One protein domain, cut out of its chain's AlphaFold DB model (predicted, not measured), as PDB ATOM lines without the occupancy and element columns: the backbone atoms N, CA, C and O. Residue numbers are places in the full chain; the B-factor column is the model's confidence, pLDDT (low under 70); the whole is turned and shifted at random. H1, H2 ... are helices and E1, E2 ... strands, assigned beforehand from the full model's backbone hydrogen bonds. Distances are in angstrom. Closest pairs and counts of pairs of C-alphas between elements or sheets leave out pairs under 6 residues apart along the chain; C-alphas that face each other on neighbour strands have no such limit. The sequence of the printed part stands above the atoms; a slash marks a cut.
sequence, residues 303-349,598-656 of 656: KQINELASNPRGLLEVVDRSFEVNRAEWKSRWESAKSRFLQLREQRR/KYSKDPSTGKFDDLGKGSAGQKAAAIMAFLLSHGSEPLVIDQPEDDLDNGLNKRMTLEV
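AT A GLANCE: This is residues 303 to 349 and 598 to 656 of the 656 residues of an uncharacterized protein of uncultured bacterium (UniProt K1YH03). One long helix, H3, sticks out like an arm from a small head of short helices and loops, with its residues 331 to 349 standing free. In the head, H1 packs on H4, while the loop of residues 598 to 615 and the short strand E1 lie on opposite sides of H4; H2 joins this head to the arm, making a corner with H3. The printed part has 106 residues with four named helices and one named strand, in the order H1, H2, H3, H4, E1, and its class is mostly helix. It is only just loose, close to extended, with a radius of gyration of the C-alphas of 19.1 A, and it spans 64 by 32 by 24 A, the arm making much of the length.

IN THESE COORDINATES: H1 holds residues 304 to 308, 6.1 A from first to last C-alpha, and begins at C-alpha 304 at (187.697, 305.244, 198.129). H2, residues 312 to 321, is 14.8 A long. H3, residues 327 to 349, is the longest helix at 32.1 A and ends at C-alpha 349 at (178.199, 317.559, 148.707). After the cut, H4 holds residues 616 to 629 and is 20.1 A long. E1, residues 635 to 637, is 6.6 A long and ends at C-alpha 637 at (179.759, 305.748, 202.962).

HOW THE PARTS SIT: H1 and H4 touch, and their closest C-alphas, those of Asn 306 and Ala 620, are 5.4 A apart. H1 and H2 are close but not clearly touching, with the C-alphas of Leu 308 and Gly 314 closest at 5.7 A. H2 and H3 touch only at the corner by their link, with the C-alphas of Asp 320 and Arg 327 closest at 5.0 A; H3 touches H2 with residues 327 to 328 alone. Their lines stand about perpendicular, at 86 degrees. H2 and H4 are only just apart, closest at 8.4 A, and so are H4 and E1, closest at 8.1 A. E1 pairs with no named strand. Residues 598 to 599 make a short antiparallel pairing with residues 609 to 610. In H1, H2, H3 and H4, every O i to N i+4 pair is within hydrogen-bond range.

THE WHOLE: The C-alphas farthest apart, those of Arg 349 and Asn 646, are 64.8 A apart. Without the free stretch, the body of 87 residues spans 39 by 30 by 25 A. Residues 350 to 597 are not printed, and C-alphas 349 and 598 are 46.8 A apart across the cut. The links printed whole, H1 to H2, H2 to H3 and H4 to E1, are tight. Residues 638 to 656, up to the chain's last residue, hold no named element. The mean pLDDT of the printed part is 71.6, and 45 residues are under 70, among them residues 598 to 618 and 643 to 656.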
ATOM      1  N   LYS A 303     188.584 304.384 202.269       80.44
ATOM      2  CA  LYS A 303     189.683 304.916 201.428       80.44
ATOM      3  C   LYS A 303     189.323 305.215 199.968       80.44
ATOM      4  O   LYS A 303     190.173 305.762 199.262       80.44
ATOM      5  N   GLN A 304     188.103 304.928 199.503       82.56
ATOM      6  CA  GLN A 304     187.697 305.244 198.129       82.56
ATOM      7  C   GLN A 304     187.695 306.757 197.893       82.56
ATOM      8  O   GLN A 304     188.163 307.210 196.854       82.56
ATOM      9  N   ILE A 305     187.234 307.553 198.863       80.06
ATOM     10  CA  ILE A 305     187.207 309.023 198.753       80.06
ATOM     11  C   ILE A 305     188.634 309.584 198.630       80.06
ATOM     12  O   ILE A 305     188.889 310.481 197.826       80.06
ATOM     13  N   ASN A 306     189.589 309.017 199.370       74.19
ATOM     14  CA  ASN A 306     191.009 309.364 199.269       74.19
ATOM     15  C   ASN A 306     191.631 308.972 197.911       74.19
ATOM     16  O   ASN A 306     192.477 309.699 197.375       74.19
ATOM     17  N   GLU A 307     191.225 307.839 197.334       75.44
ATOM     18  CA  GLU A 307     191.670 307.414 196.001       75.44
ATOM     19  C   GLU A 307     191.059 308.297 194.900       75.44
ATOM     20  O   GLU A 307     191.789 308.786 194.038       75.44
ATOM     21  N   LEU A 308     189.767 308.627 195.006       74.31
ATOM     22  CA  LEU A 308     189.068 309.587 194.142       74.31
ATOM     23  C   LEU A 308     189.710 310.979 194.193       74.31
ATOM     24  O   LEU A 308     189.922 311.603 193.158       74.31
ATOM     25  N   ALA A 309     190.114 311.443 195.380       66.81
ATOM     26  CA  ALA A 309     190.872 312.686 195.552       66.81
ATOM     27  C   ALA A 309     192.210 312.714 194.805       66.81
ATOM     28  O   ALA A 309     192.753 313.788 194.526       66.81
ATOM     29  N   SER A 310     192.759 311.539 194.517       66.06
ATOM     30  CA  SER A 310     194.020 311.372 193.806       66.06
ATOM     31  C   SER A 310     193.816 311.074 192.315       66.06
ATOM     32  O   SER A 310     194.789 311.114 191.565       66.06
ATOM     33  N   ASN A 311     192.575 310.819 191.877       66.62
ATOM     34  CA  ASN A 311     192.210 310.445 190.511       66.62
ATOM     35  C   ASN A 311     191.160 311.416 189.916       66.62
ATOM     36  O   ASN A 311     189.956 311.194 190.068       66.62
ATOM     37  N   PRO A 312     191.586 312.462 189.176       61.78
ATOM     38  CA  PRO A 312     190.680 313.449 188.576       61.78
ATOM     39  C   PRO A 312     189.604 312.850 187.657       61.78
ATOM     40  O   PRO A 312     188.507 313.396 187.568       61.78
ATOM     41  N   ARG A 313     189.896 311.719 186.997       66.19
ATOM     42  CA  ARG A 313     188.942 311.047 186.100       66.19
ATOM     43  C   ARG A 313     187.789 310.400 186.865       66.19
ATOM     44  O   ARG A 313     186.651 310.504 186.426       66.19
ATOM     45  N   GLY A 314     188.064 309.784 188.017       67.44
ATOM     46  CA  GLY A 314     187.021 309.174 188.848       67.44
ATOM     47  C   GLY A 314     186.011 310.205 189.355       67.44
ATOM     48  O   GLY A 314     184.812 309.949 189.367       67.44
ATOM     49  N   LEU A 315     186.475 311.410 189.700       70.06
ATOM     50  CA  LEU A 315     185.585 312.491 190.124       70.06
ATOM     51  C   LEU A 315     184.757 313.065 188.960       70.06
ATOM     52  O   LEU A 315     183.585 313.379 189.158       70.06
ATOM     53  N   LEU A 316     185.330 313.161 187.754       73.69
ATOM     54  CA  LEU A 316     184.583 313.576 186.561       73.69
ATOM     55  C   LEU A 316     183.437 312.603 186.261       73.69
ATOM     56  O   LEU A 316     182.335 313.044 185.963       73.69
ATOM     57  N   GLU A 317     183.642 311.295 186.434       73.44
ATOM     58  CA  GLU A 317     182.559 310.324 186.250       73.44
ATOM     59  C   GLU A 317     181.417 310.487 187.261       73.44
ATOM     60  O   GLU A 317     180.251 310.311 186.907       73.44
ATOM     61  N   VAL A 318     181.724 310.843 188.514       72.69
ATOM     62  CA  VAL A 318     180.691 311.152 189.518       72.69
ATOM     63  C   VAL A 318     179.877 312.377 189.087       72.69
ATOM     64  O   VAL A 318     178.649 312.366 189.175       72.69
ATOM     65  N   VAL A 319     180.549 313.412 188.574       75.69
ATOM     66  CA  VAL A 319     179.904 314.622 188.039       75.69
ATOM     67  C   VAL A 319     179.033 314.284 186.824       75.69
ATOM     68  O   VAL A 319     177.862 314.661 186.792       75.69
ATOM     69  N   ASP A 320     179.557 313.513 185.873       79.88
ATOM     70  CA  ASP A 320     178.891 313.128 184.623       79.88
ATOM     71  C   ASP A 320     177.580 312.364 184.839       79.88
ATOM     72  O   ASP A 320     176.627 312.519 184.069       79.88
ATOM     73  N   ARG A 321     177.527 311.527 185.882       72.00
ATOM     74  CA  ARG A 321     176.343 310.727 186.240       72.00
ATOM     75  C   ARG A 321     175.297 311.513 187.015       72.00
ATOM     76  O   ARG A 321     174.176 311.033 187.173       72.00
ATOM     77  N   SER A 322     175.651 312.688 187.522       70.69
ATOM     78  CA  SER A 322     174.718 313.479 188.303       70.69
ATOM     79  C   SER A 322     173.517 313.924 187.476       70.69
ATOM     80  O   SER A 322     173.617 314.127 186.268       70.69
ATOM     81  N   PHE A 323     172.375 314.116 188.134       66.62
ATOM     82  CA  PHE A 323     171.146 314.536 187.461       66.62
ATOM     83  C   PHE A 323     171.279 315.895 186.750       66.62
ATOM     84  O   PHE A 323     170.658 316.102 185.712       66.62
ATOM     85  N   GLU A 324     172.091 316.809 187.289       68.56
ATOM     86  CA  GLU A 324     172.290 318.147 186.717       68.56
ATOM     87  C   GLU A 324     173.067 318.116 185.399       68.56
ATOM     88  O   GLU A 324     172.714 318.821 184.455       68.56
ATOM     89  N   VAL A 325     174.120 317.296 185.335       78.50
ATOM     90  CA  VAL A 325     174.967 317.175 184.142       78.50
ATOM     91  C   VAL A 325     174.366 316.183 183.156       78.50
ATOM     92  O   VAL A 325     174.296 316.468 181.961       78.50
ATOM     93  N   ASN A 326     173.928 315.027 183.661       75.69
ATOM     94  CA  ASN A 326     173.347 313.914 182.920       75.69
ATOM     95  C   ASN A 326     174.048 313.698 181.568       75.69
ATOM     96  O   ASN A 326     173.450 313.823 180.489       75.69
ATOM     97  N   ARG A 327     175.356 313.406 181.619       82.06
ATOM     98  CA  ARG A 327     176.199 313.310 180.418       82.06
ATOM     99  C   ARG A 327     175.675 312.264 179.440       82.06
ATOM    100  O   ARG A 327     175.829 312.439 178.236       82.06
ATOM    101  N   ALA A 328     175.031 311.202 179.925       75.88
ATOM    102  CA  ALA A 328     174.409 310.187 179.079       75.88
ATOM    103  C   ALA A 328     173.316 310.784 178.174       75.88
ATOM    104  O   ALA A 328     173.343 310.591 176.953       75.88
ATOM    105  N   GLU A 329     172.397 311.569 178.743       80.94
ATOM    106  CA  GLU A 329     171.373 312.276 177.970       80.94
ATOM    107  C   GLU A 329     172.006 313.307 177.030       80.94
ATOM    108  O   GLU A 329     171.683 313.346 175.838       80.94
ATOM    109  N   TRP A 330     172.950 314.110 177.535       87.38
ATOM    110  CA  TRP A 330     173.660 315.092 176.719       87.38
ATOM    111  C   TRP A 330     174.348 314.436 175.515       87.38
ATOM    112  O   TRP A 330     174.172 314.901 174.388       87.38
ATOM    113  N   LYS A 331     175.054 313.318 175.724       86.19
ATOM    114  CA  LYS A 331     175.766 312.560 174.688       86.19
ATOM    115  C   LYS A 331     174.801 311.986 173.659       86.19
ATOM    116  O   LYS A 331     175.067 312.080 172.467       86.19
ATOM    117  N   SER A 332     173.652 311.468 174.090       81.50
ATOM    118  CA  SER A 332     172.593 311.003 173.184       81.50
ATOM    119  C   SER A 332     172.078 312.128 172.271       81.50
ATOM    120  O   SER A 332     171.987 311.971 171.046       81.50
ATOM    121  N   ARG A 333     171.811 313.311 172.842       88.94
ATOM    122  CA  ARG A 333     171.415 314.502 172.070       88.94
ATOM    123  C   ARG A 333     172.530 314.969 171.133       88.94
ATOM    124  O   ARG A 333     172.248 315.320 169.987       88.94
ATOM    125  N   TRP A 334     173.773 314.972 171.611       87.56
ATOM    126  CA  TRP A 334     174.949 315.372 170.846       87.56
ATOM    127  C   TRP A 334     175.177 314.456 169.646       87.56
ATOM    128  O   TRP A 334     175.254 314.947 168.524       87.56
ATOM    129  N   GLU A 335     175.187 313.137 169.843       88.12
ATOM    130  CA  GLU A 335     175.341 312.160 168.758       88.12
ATOM    131  C   GLU A 335     174.205 312.268 167.734       88.12
ATOM    132  O   GLU A 335     174.441 312.211 166.525       88.12
ATOM    133  N   SER A 336     172.977 312.534 168.188       86.88
ATOM    134  CA  SER A 336     171.840 312.793 167.295       86.88
ATOM    135  C   SER A 336     172.053 314.049 166.438       86.88
ATOM    136  O   SER A 336     171.825 314.033 165.224       86.88
ATOM    137  N   ALA A 337     172.520 315.145 167.045       88.81
ATOM    138  CA  ALA A 337     172.808 316.396 166.344       88.81
ATOM    139  C   ALA A 337     174.008 316.261 165.391       88.81
ATOM    140  O   ALA A 337     173.931 316.703 164.242       88.81
ATOM    141  N   LYS A 338     175.079 315.597 165.835       89.56
ATOM    142  CA  LYS A 338     176.277 315.277 165.051       89.56
ATOM    143  C   LYS A 338     175.924 314.428 163.836       89.56
ATOM    144  O   LYS A 338     176.299 314.782 162.722       89.56
ATOM    145  N   SER A 339     175.141 313.365 164.020       87.19
ATOM    146  CA  SER A 339     174.673 312.512 162.923       87.19
ATOM    147  C   SER A 339     173.880 313.315 161.888       87.19
ATOM    148  O   SER A 339     174.180 313.264 160.692       87.19
ATOM    149  N   ARG A 340     172.946 314.164 162.338       89.00
ATOM    150  CA  ARG A 340     172.190 315.064 161.456       89.00
ATOM    151  C   ARG A 340     173.092 316.052 160.712       89.00
ATOM    152  O   ARG A 340     172.888 316.282 159.522       89.00
ATOM    153  N   PHE A 341     174.078 316.644 161.386       92.56
ATOM    154  CA  PHE A 341     175.043 317.551 160.764       92.56
ATOM    155  C   PHE A 341     175.836 316.852 159.653       92.56
ATOM    156  O   PHE A 341     175.901 317.366 158.535       92.56
ATOM    157  N   LEU A 342     176.377 315.661 159.927       88.00
ATOM    158  CA  LEU A 342     177.140 314.883 158.950       88.00
ATOM    159  C   LEU A 342     176.276 314.491 157.738       88.00
ATOM    160  O   LEU A 342     176.716 314.661 156.600       88.00
ATOM    161  N   GLN A 343     175.022 314.083 157.960       89.75
ATOM    162  CA  GLN A 343     174.065 313.803 156.881       89.75
ATOM    163  C   GLN A 343     173.798 315.035 156.006       89.75
ATOM    164  O   GLN A 343     173.809 314.944 154.781       89.75
ATOM    165  N   LEU A 344     173.593 316.211 156.610       90.00
ATOM    166  CA  LEU A 344     173.385 317.456 155.861       90.00
ATOM    167  C   LEU A 344     174.629 317.852 155.052       90.00
ATOM    168  O   LEU A 344     174.508 318.342 153.927       90.00
ATOM    169  N   ARG A 345     175.834 317.633 155.595       91.19
ATOM    170  CA  ARG A 345     177.100 317.888 154.889       91.19
ATOM    171  C   ARG A 345     177.277 316.961 153.690       91.19
ATOM    172  O   ARG A 345     177.700 317.426 152.629       91.19
ATOM    173  N   GLU A 346     176.909 315.692 153.833       87.19
ATOM    174  CA  GLU A 346     176.893 314.721 152.739       87.19
ATOM    175  C   GLU A 346     175.874 315.099 151.658       87.19
ATOM    176  O   GLU A 346     176.240 315.208 150.488       87.19
ATOM    177  N   GLN A 347     174.632 315.412 152.043       86.38
ATOM    178  CA  GLN A 347     173.596 315.881 151.114       86.38
ATOM    179  C   GLN A 347     174.037 317.133 150.355       86.38
ATOM    180  O   GLN A 347     173.871 317.215 149.140       86.38
ATOM    181  N   ARG A 348     174.651 318.100 151.048       88.75
ATOM    182  CA  ARG A 348     175.210 319.299 150.415       88.75
ATOM    183  C   ARG A 348     176.270 318.940 149.375       88.75
ATOM    184  O   ARG A 348     176.255 319.513 148.292       88.75
ATOM    185  N   ARG A 349     177.188 318.013 149.679       87.25
ATOM    186  CA  ARG A 349     178.199 317.559 148.707       87.25
ATOM    187  C   ARG A 349     177.558 316.922 147.481       87.25
ATOM    188  O   ARG A 349     177.972 317.231 146.367       87.25
ATOM    189  N   LYS A 598     188.641 323.388 192.753       68.38
ATOM    190  CA  LYS A 598     189.200 324.385 193.664       68.38
ATOM    191  C   LYS A 598     188.351 324.425 194.927       68.38
ATOM    192  O   LYS A 598     187.139 324.259 194.858       68.38
ATOM    193  N   TYR A 599     188.976 324.654 196.074       64.81
ATOM    194  CA  TYR A 599     188.290 324.722 197.362       64.81
ATOM    195  C   TYR A 599     188.576 326.048 198.057       64.81
ATOM    196  O   TYR A 599     189.654 326.626 197.912       64.81
ATOM    197  N   SER A 600     187.608 326.530 198.834       66.06
ATOM    198  CA  SER A 600     187.791 327.699 199.689       66.06
ATOM    199  C   SER A 600     187.777 327.282 201.153       66.06
ATOM    200  O   SER A 600     186.849 326.623 201.616       66.06
ATOM    201  N   LYS A 601     188.810 327.678 201.904       66.44
ATOM    202  CA  LYS A 601     188.845 327.500 203.367       66.44
ATOM    203  C   LYS A 601     187.895 328.456 204.085       66.44
ATOM    204  O   LYS A 601     187.528 328.203 205.231       66.44
ATOM    205  N   ASP A 602     187.538 329.557 203.437       67.75
ATOM    206  CA  ASP A 602     186.612 330.552 203.952       67.75
ATOM    207  C   ASP A 602     185.817 331.152 202.783       67.75
ATOM    208  O   ASP A 602     186.337 332.037 202.089       67.75
ATOM    209  N   PRO A 603     184.567 330.698 202.572       65.75
ATOM    210  CA  PRO A 603     183.713 331.179 201.490       65.75
ATOM    211  C   PRO A 603     183.552 332.704 201.481       65.75
ATOM    212  O   PRO A 603     183.424 333.298 200.413       65.75
ATOM    213  N   SER A 604     183.633 333.357 202.650       68.44
ATOM    214  CA  SER A 604     183.491 334.815 202.771       68.44
ATOM    215  C   SER A 604     184.637 335.595 202.119       68.44
ATOM    216  O   SER A 604     184.469 336.754 201.745       68.44
ATOM    217  N   THR A 605     185.795 334.957 201.933       69.75
ATOM    218  CA  THR A 605     186.974 335.581 201.319       69.75
ATOM    219  C   THR A 605     186.963 335.522 199.792       69.75
ATOM    220  O   THR A 605     187.769 336.200 199.158       69.75
ATOM    221  N   GLY A 606     186.109 334.682 199.191       65.00
ATOM    222  CA  GLY A 606     186.075 334.440 197.743       65.00
ATOM    223  C   GLY A 606     187.366 333.845 197.163       65.00
ATOM    224  O   GLY A 606     187.513 333.758 195.944       65.00
ATOM    225  N   LYS A 607     188.325 333.448 198.009       69.75
ATOM    226  CA  LYS A 607     189.608 332.891 197.580       69.75
ATOM    227  C   LYS A 607     189.493 331.376 197.438       69.75
ATOM    228  O   LYS A 607     189.153 330.687 198.400       69.75
ATOM    229  N   PHE A 608     189.810 330.878 196.249       67.56
ATOM    230  CA  PHE A 608     189.795 329.458 195.914       67.56
ATOM    231  C   PHE A 608     191.218 328.971 195.635       67.56
ATOM    232  O   PHE A 608     191.915 329.535 194.790       67.56
ATOM    233  N   ASP A 609     191.635 327.925 196.340       61.34
ATOM    234  CA  ASP A 609     192.913 327.248 196.146       61.34
ATOM    235  C   ASP A 609     192.694 325.947 195.359       61.34
ATOM    236  O   ASP A 609     191.662 325.291 195.488       61.34
ATOM    237  N   ASP A 610     193.669 325.558 194.539       64.94
ATOM    238  CA  ASP A 610     193.625 324.301 193.785       64.94
ATOM    239  C   ASP A 610     193.598 323.093 194.737       64.94
ATOM    240  O   ASP A 610     194.457 322.972 195.623       64.94
ATOM    241  N   LEU A 611     192.626 322.193 194.548       64.94
ATOM    242  CA  LEU A 611     192.484 320.992 195.364       64.94
ATOM    243  C   LEU A 611     193.720 320.097 195.257       64.94
ATOM    244  O   LEU A 611     194.112 319.491 196.252       64.94
ATOM    245  N   GLY A 612     194.401 320.076 194.107       58.94
ATOM    246  CA  GLY A 612     195.637 319.329 193.884       58.94
ATOM    247  C   GLY A 612     196.740 319.649 194.899       58.94
ATOM    248  O   GLY A 612     197.521 318.757 195.239       58.94
ATOM    249  N   LYS A 613     196.745 320.872 195.453       59.12
ATOM    250  CA  LYS A 613     197.724 321.376 196.436       59.12
ATOM    251  C   LYS A 613     197.324 321.139 197.904       59.12
ATOM    252  O   LYS A 613     198.114 321.449 198.795       59.12
ATOM    253  N   GLY A 614     196.116 320.635 198.172       59.22
ATOM    254  CA  GLY A 614     195.629 320.324 199.525       59.22
ATOM    255  C   GLY A 614     196.217 319.033 200.111       59.22
ATOM    256  O   GLY A 614     196.681 318.163 199.371       59.22
ATOM    257  N   SER A 615     196.184 318.881 201.443       65.81
ATOM    258  CA  SER A 615     196.492 317.591 202.092       65.81
ATOM    259  C   SER A 615     195.463 316.526 201.692       65.81
ATOM    260  O   SER A 615     194.333 316.874 201.358       65.81
ATOM    261  N   ALA A 616     195.810 315.235 201.753       65.81
ATOM    262  CA  ALA A 616     194.880 314.148 201.411       65.81
ATOM    263  C   ALA A 616     193.517 314.294 202.122       65.81
ATOM    264  O   ALA A 616     192.483 314.292 201.462       65.81
ATOM    265  N   GLY A 617     193.525 314.586 203.429       68.12
ATOM    266  CA  GLY A 617     192.296 314.806 204.198       68.12
ATOM    267  C   GLY A 617     191.531 316.091 203.843       68.12
ATOM    268  O   GLY A 617     190.311 316.124 203.953       68.12
ATOM    269  N   GLN A 618     192.201 317.147 203.359       68.94
ATOM    270  CA  GLN A 618     191.509 318.323 202.802       68.94
ATOM    271  C   GLN A 618     190.819 317.991 201.479       68.94
ATOM    272  O   GLN A 618     189.703 318.453 201.241       68.94
ATOM    273  N   LYS A 619     191.473 317.191 200.628       70.06
ATOM    274  CA  LYS A 619     190.894 316.755 199.356       70.06
ATOM    275  C   LYS A 619     189.666 315.882 199.580       70.06
ATOM    276  O   LYS A 619     188.612 316.159 199.015       70.06
ATOM    277  N   ALA A 620     189.789 314.891 200.459       72.25
ATOM    278  CA  ALA A 620     188.689 314.016 200.830       72.25
ATOM    279  C   ALA A 620     187.521 314.781 201.458       72.25
ATOM    280  O   ALA A 620     186.373 314.538 201.103       72.25
ATOM    281  N   ALA A 621     187.797 315.771 202.311       72.38
ATOM    282  CA  ALA A 621     186.751 316.596 202.894       72.38
ATOM    283  C   ALA A 621     185.985 317.427 201.849       72.38
ATOM    284  O   ALA A 621     184.759 317.493 201.893       72.38
ATOM    285  N   ALA A 622     186.685 318.044 200.893       70.31
ATOM    286  CA  ALA A 622     186.033 318.790 199.817       70.31
ATOM    287  C   ALA A 622     185.157 317.878 198.946       70.31
ATOM    288  O   ALA A 622     184.037 318.249 198.601       70.31
ATOM    289  N   ILE A 623     185.642 316.670 198.640       76.31
ATOM    290  CA  ILE A 623     184.872 315.670 197.893       76.31
ATOM    291  C   ILE A 623     183.671 315.196 198.705       76.31
ATOM    292  O   ILE A 623     182.585 315.104 198.158       76.31
ATOM    293  N   MET A 624     183.815 314.956 200.006       76.88
ATOM    294  CA  MET A 624     182.700 314.526 200.847       76.88
ATOM    295  C   MET A 624     181.613 315.602 200.954       76.88
ATOM    296  O   MET A 624     180.435 315.280 200.847       76.88
ATOM    297  N   ALA A 625     181.988 316.878 201.086       74.00
ATOM    298  CA  ALA A 625     181.036 317.987 201.045       74.00
ATOM    299  C   ALA A 625     180.327 318.084 199.682       74.00
ATOM    300  O   ALA A 625     179.114 318.281 199.629       74.00
ATOM    301  N   PHE A 626     181.062 317.891 198.584       75.88
ATOM    302  CA  PHE A 626     180.476 317.798 197.248       75.88
ATOM    303  C   PHE A 626     179.486 316.625 197.152       75.88
ATOM    304  O   PHE A 626     178.338 316.833 196.795       75.88
ATOM    305  N   LEU A 627     179.871 315.418 197.571       76.75
ATOM    306  CA  LEU A 627     179.012 314.227 197.542       76.75
ATOM    307  C   LEU A 627     177.757 314.362 198.419       76.75
ATOM    308  O   LEU A 627     176.707 313.862 198.044       76.75
ATOM    309  N   LEU A 628     177.857 315.023 199.578       76.44
ATOM    310  CA  LEU A 628     176.722 315.248 200.482       76.44
ATOM    311  C   LEU A 628     175.766 316.336 199.987       76.44
ATOM    312  O   LEU A 628     174.578 316.284 200.296       76.44
ATOM    313  N   SER A 629     176.277 317.322 199.248       72.25
ATOM    314  CA  SER A 629     175.455 318.386 198.661       72.25
ATOM    315  C   SER A 629     174.815 317.982 197.332       72.25
ATOM    316  O   SER A 629     173.902 318.669 196.874       72.25
ATOM    317  N   HIS A 630     175.254 316.870 196.730       67.81
ATOM    318  CA  HIS A 630     174.854 316.477 195.383       67.81
ATOM    319  C   HIS A 630     173.962 315.233 195.355       67.81
ATOM    320  O   HIS A 630     174.302 314.185 195.894       67.81
ATOM    321  N   GLY A 631     172.851 315.327 194.620       66.62
ATOM    322  CA  GLY A 631     171.965 314.200 194.325       66.62
ATOM    323  C   GLY A 631     170.839 313.968 195.341       66.62
ATOM    324  O   GLY A 631     170.815 314.494 196.447       66.62
ATOM    325  N   SER A 632     169.854 313.172 194.927       73.75
ATOM    326  CA  SER A 632     168.720 312.733 195.758       73.75
ATOM    327  C   SER A 632     168.670 311.208 195.900       73.75
ATOM    328  O   SER A 632     167.644 310.640 196.279       73.75
ATOM    329  N   GLU A 633     169.743 310.539 195.489       85.44
ATOM    330  CA  GLU A 633     169.886 309.091 195.522       85.44
ATOM    331  C   GLU A 633     170.427 308.617 196.878       85.44
ATOM    332  O   GLU A 633     171.113 309.374 197.567       85.44
ATOM    333  N   PRO A 634     170.143 307.370 197.289       91.06
ATOM    334  CA  PRO A 634     170.747 306.803 198.485       91.06
ATOM    335  C   PRO A 634     172.279 306.833 198.421       91.06
ATOM    336  O   PRO A 634     172.885 306.279 197.501       91.06
ATOM    337  N   LEU A 635     172.885 307.442 199.441       91.44
ATOM    338  CA  LEU A 635     174.327 307.568 199.614       91.44
ATOM    339  C   LEU A 635     174.793 306.685 200.778       91.44
ATOM    340  O   LEU A 635     174.320 306.823 201.907       91.44
ATOM    341  N   VAL A 636     175.727 305.775 200.504       92.38
ATOM    342  CA  VAL A 636     176.322 304.861 201.485       92.38
ATOM    343  C   VAL A 636     177.823 305.126 201.555       92.38
ATOM    344  O   VAL A 636     178.511 305.032 200.543       92.38
ATOM    345  N   ILE A 637     178.338 305.439 202.745       90.38
ATOM    346  CA  ILE A 637     179.759 305.748 202.962       90.38
ATOM    347  C   ILE A 637     180.292 304.881 204.107       90.38
ATOM    348  O   ILE A 637     179.707 304.870 205.190       90.38
ATOM    349  N   ASP A 638     181.386 304.152 203.874       89.94
ATOM    350  CA  ASP A 638     182.079 303.372 204.908       89.94
ATOM    351  C   ASP A 638     183.230 304.173 205.523       89.94
ATOM    352  O   ASP A 638     184.131 304.613 204.813       89.94
ATOM    353  N   GLN A 639     183.209 304.307 206.851       82.12
ATOM    354  CA  GLN A 639     184.250 304.956 207.658       82.12
ATOM    355  C   GLN A 639     184.720 306.320 207.100       82.12
ATOM    356  O   GLN A 639     185.923 306.520 206.914       82.12
ATOM    357  N   PRO A 640     183.799 307.279 206.848       77.19
ATOM    358  CA  PRO A 640     184.168 308.607 206.347       77.19
ATOM    359  C   PRO A 640     185.170 309.335 207.254       77.19
ATOM    360  O   PRO A 640     185.938 310.170 206.787       77.19
ATOM    361  N   GLU A 641     185.189 309.025 208.551       76.19
ATOM    362  CA  GLU A 641     186.090 309.622 209.533       76.19
ATOM    363  C   GLU A 641     187.578 309.347 209.275       76.19
ATOM    364  O   GLU A 641     188.406 310.184 209.628       76.19
ATOM    365  N   ASP A 642     187.922 308.216 208.650       71.94
ATOM    366  CA  ASP A 642     189.314 307.872 208.333       71.94
ATOM    367  C   ASP A 642     189.865 308.730 207.182       71.94
ATOM    368  O   ASP A 642     191.081 308.893 207.045       71.94
ATOM    369  N   ASP A 643     188.972 309.289 206.361       66.62
ATOM    370  CA  ASP A 643     189.319 310.114 205.211       66.62
ATOM    371  C   ASP A 643     189.362 311.620 205.563       66.62
ATOM    372  O   ASP A 643     189.903 312.417 204.796       66.62
ATOM    373  N   LEU A 644     188.861 312.041 206.732       64.62
ATOM    374  CA  LEU A 644     188.773 313.453 207.132       64.62
ATOM    375  C   LEU A 644     189.954 313.911 208.004       64.62
ATOM    376  O   LEU A 644     190.352 313.256 208.964       64.62
ATOM    377  N   ASP A 645     190.477 315.111 207.727       57.66
ATOM    378  CA  ASP A 645     191.470 315.756 208.596       57.66
ATOM    379  C   ASP A 645     190.794 316.423 209.814       57.66
ATOM    380  O   ASP A 645     189.739 317.057 209.699       57.66
ATOM    381  N   ASN A 646     191.432 316.353 210.988       47.09
ATOM    382  CA  ASN A 646     190.863 316.737 212.293       47.09
ATOM    383  C   ASN A 646     190.346 318.193 212.374       47.09
ATOM    384  O   ASN A 646     189.544 318.518 213.251       47.09
ATOM    385  N   GLY A 647     190.794 319.081 211.479       45.88
ATOM    386  CA  GLY A 647     190.361 320.482 211.416       45.88
ATOM    387  C   GLY A 647     189.006 320.720 210.732       45.88
ATOM    388  O   GLY A 647     188.358 321.725 211.021       45.88
ATOM    389  N   LEU A 648     188.556 319.809 209.858       46.16
ATOM    390  CA  LEU A 648     187.304 319.930 209.088       46.16
ATOM    391  C   LEU A 648     186.102 319.249 209.761       46.16
ATOM    392  O   LEU A 648     184.962 319.620 209.479       46.16
ATOM    393  N   ASN A 649     186.351 318.373 210.741       40.44
ATOM    394  CA  ASN A 649     185.333 317.696 211.560       40.44
ATOM    395  C   ASN A 649     184.366 318.640 212.298       40.44
ATOM    396  O   ASN A 649     183.327 318.194 212.769       40.44
ATOM    397  N   LYS A 650     184.688 319.935 212.433       34.75
ATOM    398  CA  LYS A 650     183.804 320.914 213.087       34.75
ATOM    399  C   LYS A 650     182.874 321.669 212.139       34.75
ATOM    400  O   LYS A 650     181.916 322.240 212.635       34.75
ATOM    401  N   ARG A 651     183.153 321.728 210.829       36.72
ATOM    402  CA  ARG A 651     182.366 322.553 209.886       36.72
ATOM    403  C   ARG A 651     181.356 321.757 209.065       36.72
ATOM    404  O   ARG A 651     180.263 322.261 208.862       36.72
ATOM    405  N   MET A 652     181.659 320.521 208.660       36.34
ATOM    406  CA  MET A 652     180.674 319.705 207.924       36.34
ATOM    407  C   MET A 652     179.462 319.303 208.767       36.34
ATOM    408  O   MET A 652     178.391 319.078 208.228       36.34
ATOM    409  N   THR A 653     179.595 319.271 210.090       36.56
ATOM    410  CA  THR A 653     178.479 319.010 211.009       36.56
ATOM    411  C   THR A 653     177.536 320.210 211.168       36.56
ATOM    412  O   THR A 653     176.521 320.075 211.838       36.56
ATOM    413  N   LEU A 654     177.880 321.386 210.620       31.17
ATOM    414  CA  LEU A 654     177.161 322.646 210.854       31.17
ATOM    415  C   LEU A 654     176.369 323.167 209.641       31.17
ATOM    416  O   LEU A 654     175.573 324.081 209.830       31.17
ATOM    417  N   GLU A 655     176.558 322.627 208.430       26.42
ATOM    418  CA  GLU A 655     175.919 323.157 207.204       26.42
ATOM    419  C   GLU A 655     175.316 322.086 206.265       26.42
ATOM    420  O   GLU A 655     175.087 322.375 205.092       26.42
ATOM    421  N   VAL A 656     175.027 320.870 206.756       30.56
ATOM    422  CA  VAL A 656     174.183 319.890 206.026       30.56
ATOM    423  C   VAL A 656     172.721 320.036 206.427       30.56
ATOM    424  O   VAL A 656     172.453 320.065 207.651       30.56
TER     425      VAL A 656